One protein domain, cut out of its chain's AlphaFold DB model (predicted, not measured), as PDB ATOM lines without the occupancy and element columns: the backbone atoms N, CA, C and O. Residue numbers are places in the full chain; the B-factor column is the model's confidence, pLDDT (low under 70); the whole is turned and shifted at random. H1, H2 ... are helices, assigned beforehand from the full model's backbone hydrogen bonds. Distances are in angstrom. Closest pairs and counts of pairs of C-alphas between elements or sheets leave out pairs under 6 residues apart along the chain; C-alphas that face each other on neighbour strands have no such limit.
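Overview. This is residues 261 to 366 of the 367 residues of the protein "Phage portal protein, putative, A118 family" of uncultured Ruminococcus sp (UniProt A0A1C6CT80). One long helix, H2, with short H1 at its first end, makes an arm; residues 299 to 320 fold back beside H2 and lead to a small, separate head of H3, H4 and H5. In this head H3 and H4 form a hairpin and H5 packs across H4. The printed part has 106 residues, with five named helices, H1 to H5 in order, and no named strand: all helix. It is extended, with a radius of gyration of the C-alphas of 19.9 A, and flat, spanning 58 by 43 by 20 A.

Arrangement. H1, residues 261 to 266, and H2, residues 268 to 298, meet only through their tight link. H2 is apart from H3, residues 321 to 333. H3 and H4, residues 339 to 347, touch as a helical hairpin at a shallow tilt of 4 degrees, opposite ways; their closest C-alphas, of Asn 328 and Ala 342, are 5.6 A apart. H4 touches H5, residues 351 to 364, about perpendicular at 74 degrees; their closest C-alphas, of Met 344 and Ala 354, are 5.5 A apart. In H1 to H5 every O i to N i+4 pair is within hydrogen-bond range.

Along the chain. H1 begins at C-alpha 261 (70.168, 123.723, 80.384) and is 8.6 A long from first to last C-alpha, H2 45.0 A, H3 18.1 A, H4 12.0 A and H5 20.3 A, ending at C-alpha 364 (80.626, 114.735, 113.953).

Size, cuts and confidence. The C-alphas farthest apart, of Leu 298 and Lys 366, are 58.5 A apart. The printed part has no cut; the link H2 to H3, 22 residues, is long. The pLDDT is under 70 at residues 261 to 267, 314 to 321 and 365 to 366.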
ATOM      1  N   ALA A 261      70.761 124.920  80.984       55.19
ATOM      2  CA  ALA A 261      70.168 123.723  80.384       55.19
ATOM      3  C   ALA A 261      69.792 123.910  78.900       55.19
ATOM      4  O   ALA A 261      69.961 122.992  78.100       55.19
ATOM      5  N   GLU A 262      69.323 125.100  78.513       56.94
ATOM      6  CA  GLU A 262      69.054 125.435  77.110       56.94
ATOM      7  C   GLU A 262      70.352 125.544  76.310       56.94
ATOM      8  O   GLU A 262      70.398 125.086  75.173       56.94
ATOM      9  N   VAL A 263      71.418 126.082  76.912       59.94
ATOM     10  CA  VAL A 263      72.753 126.137  76.290       59.94
ATOM     11  C   VAL A 263      73.293 124.723  76.049       59.94
ATOM     12  O   VAL A 263      73.670 124.404  74.926       59.94
ATOM     13  N   LYS A 264      73.214 123.836  77.050       59.28
ATOM     14  CA  LYS A 264      73.667 122.437  76.938       59.28
ATOM     15  C   LYS A 264      72.883 121.640  75.883       59.28
ATOM     16  O   LYS A 264      73.454 120.870  75.120       59.28
ATOM     17  N   SER A 265      71.571 121.871  75.785       56.03
ATOM     18  CA  SER A 265      70.720 121.267  74.745       56.03
ATOM     19  C   SER A 265      71.033 121.808  73.341       56.03
ATOM     20  O   SER A 265      70.982 121.072  72.357       56.03
ATOM     21  N   MET A 266      71.410 123.088  73.225       61.81
ATOM     22  CA  MET A 266      71.848 123.663  71.950       61.81
ATOM     23  C   MET A 266      73.229 123.145  71.531       61.81
ATOM     24  O   MET A 266      73.461 122.971  70.338       61.81
ATOM     25  N   GLU A 267      74.133 122.848  72.467       69.94
ATOM     26  CA  GLU A 267      75.528 122.453  72.201       69.94
ATOM     27  C   GLU A 267      75.748 120.961  71.899       69.94
ATOM     28  O   GLU A 267      76.875 120.554  71.618       69.94
ATOM     29  N   THR A 268      74.692 120.143  71.849       79.19
ATOM     30  CA  THR A 268      74.808 118.681  71.685       79.19
ATOM     31  C   THR A 268      75.667 118.258  70.489       79.19
ATOM     32  O   THR A 268      76.418 117.287  70.578       79.19
ATOM     33  N   ARG A 269      75.604 118.969  69.354       83.94
ATOM     34  CA  ARG A 269      76.433 118.609  68.197       83.94
ATOM     35  C   ARG A 269      77.907 118.928  68.428       83.94
ATOM     36  O   ARG A 269      78.742 118.065  68.167       83.94
ATOM     37  N   THR A 270      78.205 120.120  68.947       87.25
ATOM     38  CA  THR A 270      79.569 120.500  69.334       87.25
ATOM     39  C   THR A 270      80.154 119.478  70.306       87.25
ATOM     40  O   THR A 270      81.283 119.034  70.115       87.25
ATOM     41  N   GLU A 271      79.380 119.048  71.305       85.56
ATOM     42  CA  GLU A 271      79.803 118.033  72.275       85.56
ATOM     43  C   GLU A 271      80.123 116.688  71.607       85.56
ATOM     44  O   GLU A 271      81.169 116.099  71.885       85.56
ATOM     45  N   ILE A 272      79.278 116.218  70.681       87.62
ATOM     46  CA  ILE A 272      79.518 114.975  69.927       87.62
ATOM     47  C   ILE A 272      80.799 115.085  69.094       87.62
ATOM     48  O   ILE A 272      81.658 114.201  69.163       87.62
ATOM     49  N   THR A 273      80.955 116.163  68.322       89.62
ATOM     50  CA  THR A 273      82.139 116.381  67.479       89.62
ATOM     51  C   THR A 273      83.403 116.503  68.324       89.62
ATOM     52  O   THR A 273      84.433 115.911  67.989       89.62
ATOM     53  N   MET A 274      83.332 117.205  69.454       89.56
ATOM     54  CA  MET A 274      84.422 117.298  70.417       89.56
ATOM     55  C   MET A 274      84.786 115.919  70.974       89.56
ATOM     56  O   MET A 274      85.962 115.568  70.992       89.56
ATOM     57  N   GLN A 275      83.804 115.114  71.387       89.81
ATOM     58  CA  GLN A 275      84.050 113.792  71.960       89.81
ATOM     59  C   GLN A 275      84.702 112.836  70.956       89.81
ATOM     60  O   GLN A 275      85.667 112.153  71.298       89.81
ATOM     61  N   GLN A 276      84.233 112.816  69.706       91.56
ATOM     62  CA  GLN A 276      84.839 112.009  68.640       91.56
ATOM     63  C   GLN A 276      86.313 112.371  68.433       91.56
ATOM     64  O   GLN A 276      87.177 111.498  68.376       91.56
ATOM     65  N   ASN A 277      86.608 113.668  68.370       93.00
ATOM     66  CA  ASN A 277      87.969 114.155  68.206       93.00
ATOM     67  C   ASN A 277      88.847 113.910  69.442       93.00
ATOM     68  O   ASN A 277      90.022 113.591  69.286       93.00
ATOM     69  N   ARG A 278      88.292 113.997  70.659       92.00
ATOM     70  CA  ARG A 278      88.997 113.650  71.903       92.00
ATOM     71  C   ARG A 278      89.431 112.188  71.914       92.00
ATOM     72  O   ARG A 278      90.563 111.918  72.293       92.00
ATOM     73  N   CYS A 279      88.588 111.256  71.465       91.69
ATOM     74  CA  CYS A 279      88.976 109.845  71.355       91.69
ATOM     75  C   CYS A 279      90.178 109.662  70.412       91.69
ATOM     76  O   CYS A 279      91.164 109.039  70.789       91.69
ATOM     77  N   LEU A 280      90.141 110.285  69.229       93.31
ATOM     78  CA  LEU A 280      91.244 110.229  68.258       93.31
ATOM     79  C   LEU A 280      92.523 110.903  68.784       93.31
ATOM     80  O   LEU A 280      93.634 110.428  68.550       93.31
ATOM     81  N   ALA A 281      92.380 112.001  69.527       94.94
ATOM     82  CA  ALA A 281      93.492 112.661  70.196       94.94
ATOM     83  C   ALA A 281      94.094 111.785  71.309       94.94
ATOM     84  O   ALA A 281      95.316 111.734  71.431       94.94
ATOM     85  N   ALA A 282      93.274 111.073  72.093       94.19
ATOM     86  CA  ALA A 282      93.763 110.110  73.084       94.19
ATOM     87  C   ALA A 282      94.591 109.008  72.416       94.19
ATOM     88  O   ALA A 282      95.713 108.770  72.850       94.19
ATOM     89  N   GLU A 283      94.094 108.405  71.331       92.56
ATOM     90  CA  GLU A 283      94.815 107.361  70.587       92.56
ATOM     91  C   GLU A 283      96.181 107.849  70.077       92.56
ATOM     92  O   GLU A 283      97.188 107.153  70.230       92.56
ATOM     93  N   LEU A 284      96.248 109.074  69.536       94.50
ATOM     94  CA  LEU A 284      97.509 109.693  69.119       94.50
ATOM     95  C   LEU A 284      98.489 109.825  70.295       94.50
ATOM     96  O   LEU A 284      99.662 109.460  70.174       94.50
ATOM     97  N   ILE A 285      98.023 110.367  71.423       94.75
ATOM     98  CA  ILE A 285      98.864 110.603  72.602       94.75
ATOM     99  C   ILE A 285      99.326 109.267  73.192       94.75
ATOM    100  O   ILE A 285     100.507 109.118  73.496       94.75
ATOM    101  N   GLU A 286      98.446 108.272  73.290       93.88
ATOM    102  CA  GLU A 286      98.790 106.919  73.735       93.88
ATOM    103  C   GLU A 286      99.854 106.283  72.836       93.88
ATOM    104  O   GLU A 286     100.837 105.747  73.345       93.88
ATOM    105  N   SER A 287      99.699 106.374  71.509       92.19
ATOM    106  CA  SER A 287     100.686 105.869  70.542       92.19
ATOM    107  C   SER A 287     102.038 106.569  70.690       92.19
ATOM    108  O   SER A 287     103.091 105.928  70.665       92.19
ATOM    109  N   THR A 288     102.019 107.885  70.907       93.75
ATOM    110  CA  THR A 288     103.231 108.690  71.107       93.75
ATOM    111  C   THR A 288     103.935 108.294  72.404       93.75
ATOM    112  O   THR A 288     105.125 108.003  72.393       93.75
ATOM    113  N   VAL A 289     103.207 108.181  73.518       93.44
ATOM    114  CA  VAL A 289     103.776 107.772  74.813       93.44
ATOM    115  C   VAL A 289     104.303 106.335  74.768       93.44
ATOM    116  O   VAL A 289     105.377 106.066  75.303       93.44
ATOM    117  N   LYS A 290     103.621 105.410  74.080       92.25
ATOM    118  CA  LYS A 290     104.150 104.056  73.838       92.25
ATOM    119  C   LYS A 290     105.464 104.095  73.054       92.25
ATOM    120  O   LYS A 290     106.397 103.380  73.411       92.25
ATOM    121  N   SER A 291     105.557 104.949  72.034       92.12
ATOM    122  CA  SER A 291     106.781 105.140  71.240       92.12
ATOM    123  C   SER A 291     107.929 105.699  72.087       92.12
ATOM    124  O   SER A 291     109.054 105.216  71.991       92.12
ATOM    125  N   ILE A 292     107.633 106.638  72.990       92.75
ATOM    126  CA  ILE A 292     108.589 107.177  73.970       92.75
ATOM    127  C   ILE A 292     109.124 106.078  74.893       92.75
ATOM    128  O   ILE A 292     110.336 105.916  75.019       92.75
ATOM    129  N   ILE A 293     108.233 105.300  75.519       92.06
ATOM    130  CA  ILE A 293     108.628 104.230  76.449       92.06
ATOM    131  C   ILE A 293     109.497 103.193  75.725       92.06
ATOM    132  O   ILE A 293     110.500 102.739  76.268       92.06
ATOM    133  N   ARG A 294     109.152 102.859  74.477       89.94
ATOM    134  CA  ARG A 294     109.938 101.960  73.622       89.94
ATOM    135  C   ARG A 294     111.325 102.497  73.311       89.94
ATOM    136  O   ARG A 294     112.286 101.742  73.416       89.94
ATOM    137  N   CYS A 295     111.447 103.782  72.993       90.50
ATOM    138  CA  CYS A 295     112.756 104.409  72.830       90.50
ATOM    139  C   CYS A 295     113.572 104.328  74.131       90.50
ATOM    140  O   CYS A 295     114.738 103.957  74.090       90.50
ATOM    141  N   GLY A 296     112.944 104.533  75.295       90.75
ATOM    142  CA  GLY A 296     113.594 104.335  76.598       90.75
ATOM    143  C   GLY A 296     114.054 102.891  76.842       90.75
ATOM    144  O   GLY A 296     115.103 102.668  77.445       90.75
ATOM    145  N   MET A 297     113.320 101.899  76.328       90.06
ATOM    146  CA  MET A 297     113.746 100.493  76.349       90.06
ATOM    147  C   MET A 297     114.924 100.218  75.403       90.06
ATOM    148  O   MET A 297     115.800  99.429  75.753       90.06
ATOM    149  N   LEU A 298     114.970 100.864  74.230       87.69
ATOM    150  CA  LEU A 298     116.107 100.775  73.303       87.69
ATOM    151  C   LEU A 298     117.376 101.392  73.897       87.69
ATOM    152  O   LEU A 298     118.448 100.809  73.766       87.69
ATOM    153  N   CYS A 299     117.246 102.524  74.595       87.56
ATOM    154  CA  CYS A 299     118.352 103.179  75.295       87.56
ATOM    155  C   CYS A 299     118.808 102.421  76.558       87.56
ATOM    156  O   CYS A 299     119.845 102.745  77.130       87.56
ATOM    157  N   GLY A 300     118.051 101.413  77.010       87.44
ATOM    158  CA  GLY A 300     118.343 100.653  78.228       87.44
ATOM    159  C   GLY A 300     117.983 101.374  79.533       87.44
ATOM    160  O   GLY A 300     118.338 100.892  80.607       87.44
ATOM    161  N   GLU A 301     117.264 102.496  79.463       87.62
ATOM    162  CA  GLU A 301     116.795 103.253  80.632       87.62
ATOM    163  C   GLU A 301     115.565 102.611  81.284       87.62
ATOM    164  O   GLU A 301     115.350 102.729  82.491       87.62
ATOM    165  N   ILE A 302     114.753 101.917  80.481       88.75
ATOM    166  CA  ILE A 302     113.528 101.242  80.912       88.75
ATOM    167  C   ILE A 302     113.666  99.734  80.643       88.75
ATOM    168  O   ILE A 302     114.047  99.343  79.538       88.75
ATOM    169  N   PRO A 303     113.337  98.849  81.602       87.06
ATOM    170  CA  PRO A 303     113.333  97.407  81.363       87.06
ATOM    171  C   PRO A 303     112.364  97.013  80.242       87.06
ATOM    172  O   PRO A 303     111.253  97.536  80.180       87.06
ATOM    173  N   LYS A 304     112.745  96.047  79.396       85.12
ATOM    174  CA  LYS A 304     111.840  95.481  78.382       85.12
ATOM    175  C   LYS A 304     110.610  94.850  79.054       85.12
ATOM    176  O   LYS A 304     110.753  94.106  80.024       85.12
ATOM    177  N   GLY A 305     109.419  95.108  78.519       83.56
ATOM    178  CA  GLY A 305     108.167  94.548  79.028       83.56
ATOM    179  C   GLY A 305     106.939  95.027  78.258       83.56
ATOM    180  O   GLY A 305     107.046  95.861  77.359       83.56
ATOM    181  N   ASP A 306     105.772  94.499  78.629       84.44
ATOM    182  CA  ASP A 306     104.495  94.909  78.043       84.44
ATOM    183  C   ASP A 306     104.095  96.309  78.517       84.44
ATOM    184  O   ASP A 306     104.196  96.649  79.698       84.44
ATOM    185  N   ILE A 307     103.605  97.125  77.581       86.62
ATOM    186  CA  ILE A 307     103.255  98.523  77.826       86.62
ATOM    187  C   ILE A 307     101.748  98.703  77.644       86.62
ATOM    188  O   ILE A 307     101.206  98.492  76.559       86.62
ATOM    189  N   SER A 308     101.083  99.189  78.690       88.06
ATOM    190  CA  SER A 308      99.706  99.676  78.619       88.06
ATOM    191  C   SER A 308      99.680 101.152  78.994       88.06
ATOM    192  O   SER A 308     100.121 101.533  80.075       88.06
ATOM    193  N   VAL A 309      99.183 101.984  78.082       89.88
ATOM    194  CA  VAL A 309      99.003 103.424  78.289       89.88
ATOM    195  C   VAL A 309      97.543 103.731  78.029       89.88
ATOM    196  O   VAL A 309      96.994 103.251  77.039       89.88
ATOM    197  N   ARG A 310      96.940 104.529  78.912       90.75
ATOM    198  CA  ARG A 310      95.583 105.041  78.753       90.75
ATOM    199  C   ARG A 310      95.568 106.540  79.001       90.75
ATOM    200  O   ARG A 310      96.031 106.990  80.048       90.75
ATOM    201  N   VAL A 311      94.994 107.294  78.074       89.50
ATOM    202  CA  VAL A 311      94.779 108.735  78.203       89.50
ATOM    203  C   VAL A 311      93.305 108.987  78.501       89.50
ATOM    204  O   VAL A 311      92.415 108.489  77.816       89.50
ATOM    205  N   ALA A 312      93.038 109.762  79.549       85.12
ATOM    206  CA  ALA A 312      91.697 110.197  79.907       85.12
ATOM    207  C   ALA A 312      91.672 111.722  79.992       85.12
ATOM    208  O   ALA A 312      92.482 112.329  80.692       85.12
ATOM    209  N   PHE A 313      90.731 112.339  79.282       81.69
ATOM    210  CA  PHE A 313      90.466 113.766  79.407       81.69
ATOM    211  C   PHE A 313      89.547 113.989  80.605       81.69
ATOM    212  O   PHE A 313      88.531 113.313  80.743       81.69
ATOM    213  N   SER A 314      89.894 114.932  81.482       69.81
ATOM    214  CA  SER A 314      88.984 115.357  82.543       69.81
ATOM    215  C   SER A 314      87.832 116.160  81.936       69.81
ATOM    216  O   SER A 314      88.095 117.143  81.240       69.81
ATOM    217  N   ASP A 315      86.583 115.829  82.269       57.22
ATOM    218  CA  ASP A 315      85.371 116.583  81.889       57.22
ATOM    219  C   ASP A 315      85.231 117.917  82.653       57.22
ATOM    220  O   ASP A 315      84.158 118.329  83.083       57.22
ATOM    221  N   ARG A 316      86.345 118.627  82.858       47.56
ATOM    222  CA  ARG A 316      86.434 119.810  83.726       47.56
ATOM    223  C   ARG A 316      85.771 121.072  83.167       47.56
ATOM    224  O   ARG A 316      85.837 122.113  83.814       47.56
ATOM    225  N   GLN A 317      85.113 121.001  82.017       50.25
ATOM    226  CA  GLN A 317      84.249 122.073  81.539       50.25
ATOM    227  C   GLN A 317      82.826 121.531  81.390       50.25
ATOM    228  O   GLN A 317      82.592 120.562  80.673       50.25
ATOM    229  N   THR A 318      81.905 122.206  82.089       48.53
ATOM    230  CA  THR A 318      80.445 122.190  81.883       48.53
ATOM    231  C   THR A 318      79.605 121.072  82.516       48.53
ATOM    232  O   THR A 318      78.510 120.768  82.043       48.53
ATOM    233  N   VAL A 319      80.008 120.530  83.667       53.34
ATOM    234  CA  VAL A 319      79.011 119.995  84.614       53.34
ATOM    235  C   VAL A 319      79.012 120.893  85.841       53.34
ATOM    236  O   VAL A 319      80.047 121.077  86.480       53.34
ATOM    237  N   ASP A 320      77.864 121.510  86.129       60.84
ATOM    238  CA  ASP A 320      77.675 122.260  87.367       60.84
ATOM    239  C   ASP A 320      78.039 121.334  88.533       60.84
ATOM    240  O   ASP A 320      77.559 120.197  88.608       60.84
ATOM    241  N   LYS A 321      78.901 121.795  89.446       65.25
ATOM    242  CA  LYS A 321      79.248 121.025  90.646       65.25
ATOM    243  C   LYS A 321      77.985 120.608  91.407       65.25
ATOM    244  O   LYS A 321      77.977 119.527  91.989       65.25
ATOM    245  N   GLY A 322      76.914 121.405  91.340       72.56
ATOM    246  CA  GLY A 322      75.597 121.052  91.866       72.56
ATOM    247  C   GLY A 322      75.005 119.784  91.239       72.56
ATOM    248  O   GLY A 322      74.560 118.903  91.965       72.56
ATOM    249  N   GLU A 323      75.077 119.624  89.914       72.69
ATOM    250  CA  GLU A 323      74.562 118.432  89.220       72.69
ATOM    251  C   GLU A 323      75.372 117.175  89.584       72.69
ATOM    252  O   GLU A 323      74.797 116.110  89.823       72.69
ATOM    253  N   ILE A 324      76.701 117.299  89.712       70.94
ATOM    254  CA  ILE A 324      77.573 116.208  90.181       70.94
ATOM    255  C   ILE A 324      77.194 115.799  91.607       70.94
ATOM    256  O   ILE A 324      77.095 114.605  91.900       70.94
ATOM    257  N   ILE A 325      76.983 116.771  92.497       78.88
ATOM    258  CA  ILE A 325      76.580 116.519  93.882       78.88
ATOM    259  C   ILE A 325      75.224 115.810  93.907       78.88
ATOM    260  O   ILE A 325      75.119 114.737  94.500       78.88
ATOM    261  N   ASP A 326      74.223 116.325  93.197       82.50
ATOM    262  CA  ASP A 326      72.875 115.756  93.158       82.50
ATOM    263  C   ASP A 326      72.857 114.325  92.602       82.50
ATOM    264  O   ASP A 326      72.194 113.441  93.156       82.50
ATOM    265  N   GLN A 327      73.609 114.056  91.531       81.12
ATOM    266  CA  GLN A 327      73.745 112.708  90.976       81.12
ATOM    267  C   GLN A 327      74.435 111.757  91.960       81.12
ATOM    268  O   GLN A 327      73.964 110.636  92.166       81.12
ATOM    269  N   ASN A 328      75.525 112.189  92.601       82.25
ATOM    270  CA  ASN A 328      76.230 111.367  93.583       82.25
ATOM    271  C   ASN A 328      75.370 111.089  94.822       82.25
ATOM    272  O   ASN A 328      75.351 109.951  95.288       82.25
ATOM    273  N   VAL A 329      74.606 112.071  95.307       84.12
ATOM    274  CA  VAL A 329      73.636 111.885  96.397       84.12
ATOM    275  C   VAL A 329      72.599 110.833  96.002       84.12
ATOM    276  O   VAL A 329      72.405 109.871  96.742       84.12
ATOM    277  N   ARG A 330      72.003 110.930  94.805       85.50
ATOM    278  CA  ARG A 330      71.033 109.933  94.311       85.50
ATOM    279  C   ARG A 330      71.631 108.529  94.208       85.50
ATOM    280  O   ARG A 330      70.989 107.569  94.626       85.50
ATOM    281  N   LEU A 331      72.850 108.395  93.685       85.38
ATOM    282  CA  LEU A 331      73.525 107.101  93.520       85.38
ATOM    283  C   LEU A 331      73.891 106.448  94.858       85.38
ATOM    284  O   LEU A 331      73.739 105.235  95.009       85.38
ATOM    285  N   VAL A 332      74.346 107.241  95.832       87.00
ATOM    286  CA  VAL A 332      74.635 106.761  97.191       87.00
ATOM    287  C   VAL A 332      73.342 106.379  97.910       87.00
ATOM    288  O   VAL A 332      73.281 105.307  98.512       87.00
ATOM    289  N   SER A 333      72.287 107.195  97.814       83.06
ATOM    290  CA  SER A 333      70.973 106.890  98.398       83.06
ATOM    291  C   SER A 333      70.324 105.643  97.788       83.06
ATOM    292  O   SER A 333      69.651 104.905  98.500       83.06
ATOM    293  N   ALA A 334      70.555 105.377  96.500       84.12
ATOM    294  CA  ALA A 334      70.099 104.166  95.815       84.12
ATOM    295  C   ALA A 334      70.975 102.925  96.093       84.12
ATOM    296  O   ALA A 334      70.650 101.837  95.628       84.12
ATOM    297  N   GLY A 335      72.091 103.070  96.819       81.88
ATOM    298  CA  GLY A 335      73.022 101.975  97.114       81.88
ATOM    299  C   GLY A 335      73.878 101.523  95.922       81.88
ATOM    300  O   GLY A 335      74.494 100.463  95.985       81.88
ATOM    301  N   LEU A 336      73.929 102.310  94.842       78.25
ATOM    302  CA  LEU A 336      74.637 101.978  93.599       78.25
ATOM    303  C   LEU A 336      76.076 102.516  93.553       78.25
ATOM    304  O   LEU A 336      76.849 102.123  92.682       78.25
ATOM    305  N   LYS A 337      76.451 103.417  94.471       82.94
ATOM    306  CA  LYS A 337      77.801 103.992  94.560       82.94
ATOM    307  C   LYS A 337      78.266 104.079  96.010       82.94
ATOM    308  O   LYS A 337      77.491 104.433  96.898       82.94
ATOM    309  N   SER A 338      79.537 103.758  96.254       86.31
ATOM    310  CA  SER A 338      80.125 103.863  97.592       86.31
ATOM    311  C   SER A 338      80.242 105.332  98.022       86.31
ATOM    312  O   SER A 338      80.480 106.215  97.194       86.31
ATOM    313  N   ARG A 339      80.113 105.598  99.330       79.81
ATOM    314  CA  ARG A 339      80.318 106.947  99.890       79.81
ATOM    315  C   ARG A 339      81.727 107.471  99.602       79.81
ATOM    316  O   ARG A 339      81.872 108.645  99.298       79.81
ATOM    317  N   LEU A 340      82.732 106.595  99.617       83.50
ATOM    318  CA  LEU A 340      84.119 106.939  99.304       83.50
ATOM    319  C   LEU A 340      84.264 107.459  97.871       83.50
ATOM    320  O   LEU A 340      84.708 108.582  97.657       83.50
ATOM    321  N   SER A 341      83.780 106.692  96.894       79.75
ATOM    322  CA  SER A 341      83.841 107.075  95.480       79.75
ATOM    323  C   SER A 341      82.988 108.309  95.160       79.75
ATOM    324  O   SER A 341      83.230 108.978  94.158       79.75
ATOM    325  N   ALA A 342      81.959 108.596  95.961       80.69
ATOM    326  CA  ALA A 342      81.161 109.812  95.838       80.69
ATOM    327  C   ALA A 342      81.903 111.043  96.382       80.69
ATOM    328  O   ALA A 342      81.938 112.064  95.704       80.69
ATOM    329  N   VAL A 343      82.544 110.936  97.552       80.56
ATOM    330  CA  VAL A 343      83.345 112.020  98.151       80.56
ATOM    331  C   VAL A 343      84.547 112.362  97.273       80.56
ATOM    332  O   VAL A 343      84.751 113.535  96.978       80.56
ATOM    333  N   MET A 344      85.264 111.355  96.760       79.75
ATOM    334  CA  MET A 344      86.357 111.563  95.798       79.75
ATOM    335  C   MET A 344      85.884 112.324  94.553       79.75
ATOM    336  O   MET A 344      86.547 113.251  94.104       79.75
ATOM    337  N   ALA A 345      84.715 111.961  94.011       73.88
ATOM    338  CA  ALA A 345      84.174 112.590  92.807       73.88
ATOM    339  C   ALA A 345      83.648 114.018  93.043       73.88
ATOM    340  O   ALA A 345      83.706 114.841  92.136       73.88
ATOM    341  N   VAL A 346      83.112 114.311  94.232       78.69
ATOM    342  CA  VAL A 346      82.565 115.636  94.577       78.69
ATOM    343  C   VAL A 346      83.669 116.620  94.971       78.69
ATOM    344  O   VAL A 346      83.612 117.787  94.584       78.69
ATOM    345  N   LEU A 347      84.657 116.164  95.745       77.00
ATOM    346  CA  LEU A 347      85.739 117.002  96.272       77.00
ATOM    347  C   LEU A 347      86.995 117.008  95.395       77.00
ATOM    348  O   LEU A 347      87.891 117.803  95.661       77.00
ATOM    349  N   ASP A 348      87.048 116.164  94.359       72.88
ATOM    350  CA  ASP A 348      88.194 116.028  93.447       72.88
ATOM    351  C   ASP A 348      89.507 115.764  94.207       72.88
ATOM    352  O   ASP A 348      90.528 116.420  93.999       72.88
ATOM    353  N   CYS A 349      89.444 114.835  95.165       75.88
ATOM    354  CA  CYS A 349      90.530 114.522  96.089       75.88
ATOM    355  C   CYS A 349      91.000 113.066  95.968       75.88
ATOM    356  O   CYS A 349      90.329 112.212  95.377       75.88
ATOM    357  N   SER A 350      92.184 112.791  96.519       80.94
ATOM    358  CA  SER A 350      92.748 111.443  96.547       80.94
ATOM    359  C   SER A 350      91.904 110.499  97.416       80.94
ATOM    360  O   SER A 350      91.094 110.932  98.239       80.94
ATOM    361  N   GLU A 351      92.091 109.189  97.251       78.19
ATOM    362  CA  GLU A 351      91.396 108.193  98.078       78.19
ATOM    363  C   GLU A 351      91.712 108.369  99.574       78.19
ATOM    364  O   GLU A 351      90.826 108.238 100.420       78.19
ATOM    365  N   GLU A 352      92.954 108.743  99.893       79.38
ATOM    366  CA  GLU A 352      93.415 109.003 101.259       79.38
ATOM    367  C   GLU A 352      92.704 110.215 101.879       79.38
ATOM    368  O   GLU A 352      92.200 110.139 103.004       79.38
ATOM    369  N   ASP A 353      92.584 111.311 101.125       77.62
ATOM    370  CA  ASP A 353      91.894 112.525 101.574       77.62
ATOM    371  C   ASP A 353      90.387 112.292 101.748       77.62
ATOM    372  O   ASP A 353      89.776 112.762 102.712       77.62
ATOM    373  N   ALA A 354      89.775 111.521 100.846       81.06
ATOM    374  CA  ALA A 354      88.359 111.181 100.920       81.06
ATOM    375  C   ALA A 354      88.034 110.294 102.134       81.06
ATOM    376  O   ALA A 354      86.997 110.477 102.779       81.06
ATOM    377  N   LEU A 355      88.923 109.357 102.485       84.25
ATOM    378  CA  LEU A 355      88.807 108.555 103.706       84.25
ATOM    379  C   LEU A 355      88.893 109.427 104.963       84.25
ATOM    380  O   LEU A 355      88.086 109.259 105.880       84.25
ATOM    381  N   ALA A 356      89.840 110.369 104.998       83.75
ATOM    382  CA  ALA A 356      90.010 111.281 106.125       83.75
ATOM    383  C   ALA A 356      88.760 112.145 106.362       83.75
ATOM    384  O   ALA A 356      88.346 112.330 107.509       83.75
ATOM    385  N   GLU A 357      88.127 112.623 105.291       82.44
ATOM    386  CA  GLU A 357      86.905 113.423 105.379       82.44
ATOM    387  C   GLU A 357      85.701 112.595 105.850       82.44
ATOM    388  O   GLU A 357      84.954 113.017 106.732       82.44
ATOM    389  N   ILE A 358      85.553 111.359 105.364       84.62
ATOM    390  CA  ILE A 358      84.506 110.442 105.842       84.62
ATOM    391  C   ILE A 358      84.665 110.145 107.338       84.62
ATOM    392  O   ILE A 358      83.673 110.061 108.065       84.62
ATOM    393  N   GLU A 359      85.897 109.991 107.819       84.81
ATOM    394  CA  GLU A 359      86.166 109.794 109.244       84.81
ATOM    395  C   GLU A 359      85.878 111.048 110.085       84.81
ATOM    396  O   GLU A 359      85.460 110.912 111.237       84.81
ATOM    397  N   ARG A 360      86.037 112.262 109.537       82.50
ATOM    398  CA  ARG A 360      85.585 113.500 110.203       82.50
ATOM    399  C   ARG A 360      84.068 113.544 110.324       82.50
ATOM    400  O   ARG A 360      83.572 113.708 111.433       82.50
ATOM    401  N   ILE A 361      83.351 113.266 109.235       83.19
ATOM    402  CA  ILE A 361      81.880 113.230 109.219       83.19
ATOM    403  C   ILE A 361      81.345 112.224 110.255       83.19
ATOM    404  O   ILE A 361      80.458 112.542 111.041       83.19
ATOM    405  N   LYS A 362      81.933 111.021 110.342       83.69
ATOM    406  CA  LYS A 362      81.550 110.018 111.358       83.69
ATOM    407  C   LYS A 362      81.825 110.459 112.799       83.69
ATOM    408  O   LYS A 362      81.176 109.957 113.717       83.69
ATOM    409  N   LYS A 363      82.842 111.296 113.026       83.44
ATOM    410  CA  LYS A 363      83.138 111.850 114.355       83.44
ATOM    411  C   LYS A 363      82.138 112.939 114.728       83.44
ATOM    412  O   LYS A 363      81.767 112.997 115.891       83.44
ATOM    413  N   GLU A 364      81.677 113.728 113.761       78.12
ATOM    414  CA  GLU A 364      80.626 114.735 113.953       78.12
ATOM    415  C   GLU A 364      79.256 114.103 114.237       78.12
ATOM    416  O   GLU A 364      78.567 114.565 115.132       78.12
ATOM    417  N   GLU A 365      78.893 112.995 113.576       69.31
ATOM    418  CA  GLU A 365      77.634 112.265 113.846       69.31
ATOM    419  C   GLU A 365      77.571 111.599 115.238       69.31
ATOM    420  O   GLU A 365      76.504 111.161 115.671       69.31
ATOM    421  N   LYS A 366      78.714 111.452 115.923       63.09
ATOM    422  CA  LYS A 366      78.812 110.825 117.255       63.09
ATOM    423  C   LYS A 366      78.773 111.824 118.416       63.09
ATOM    424  O   LYS A 366      78.803 111.381 119.567       63.09
TER     425      LYS A 366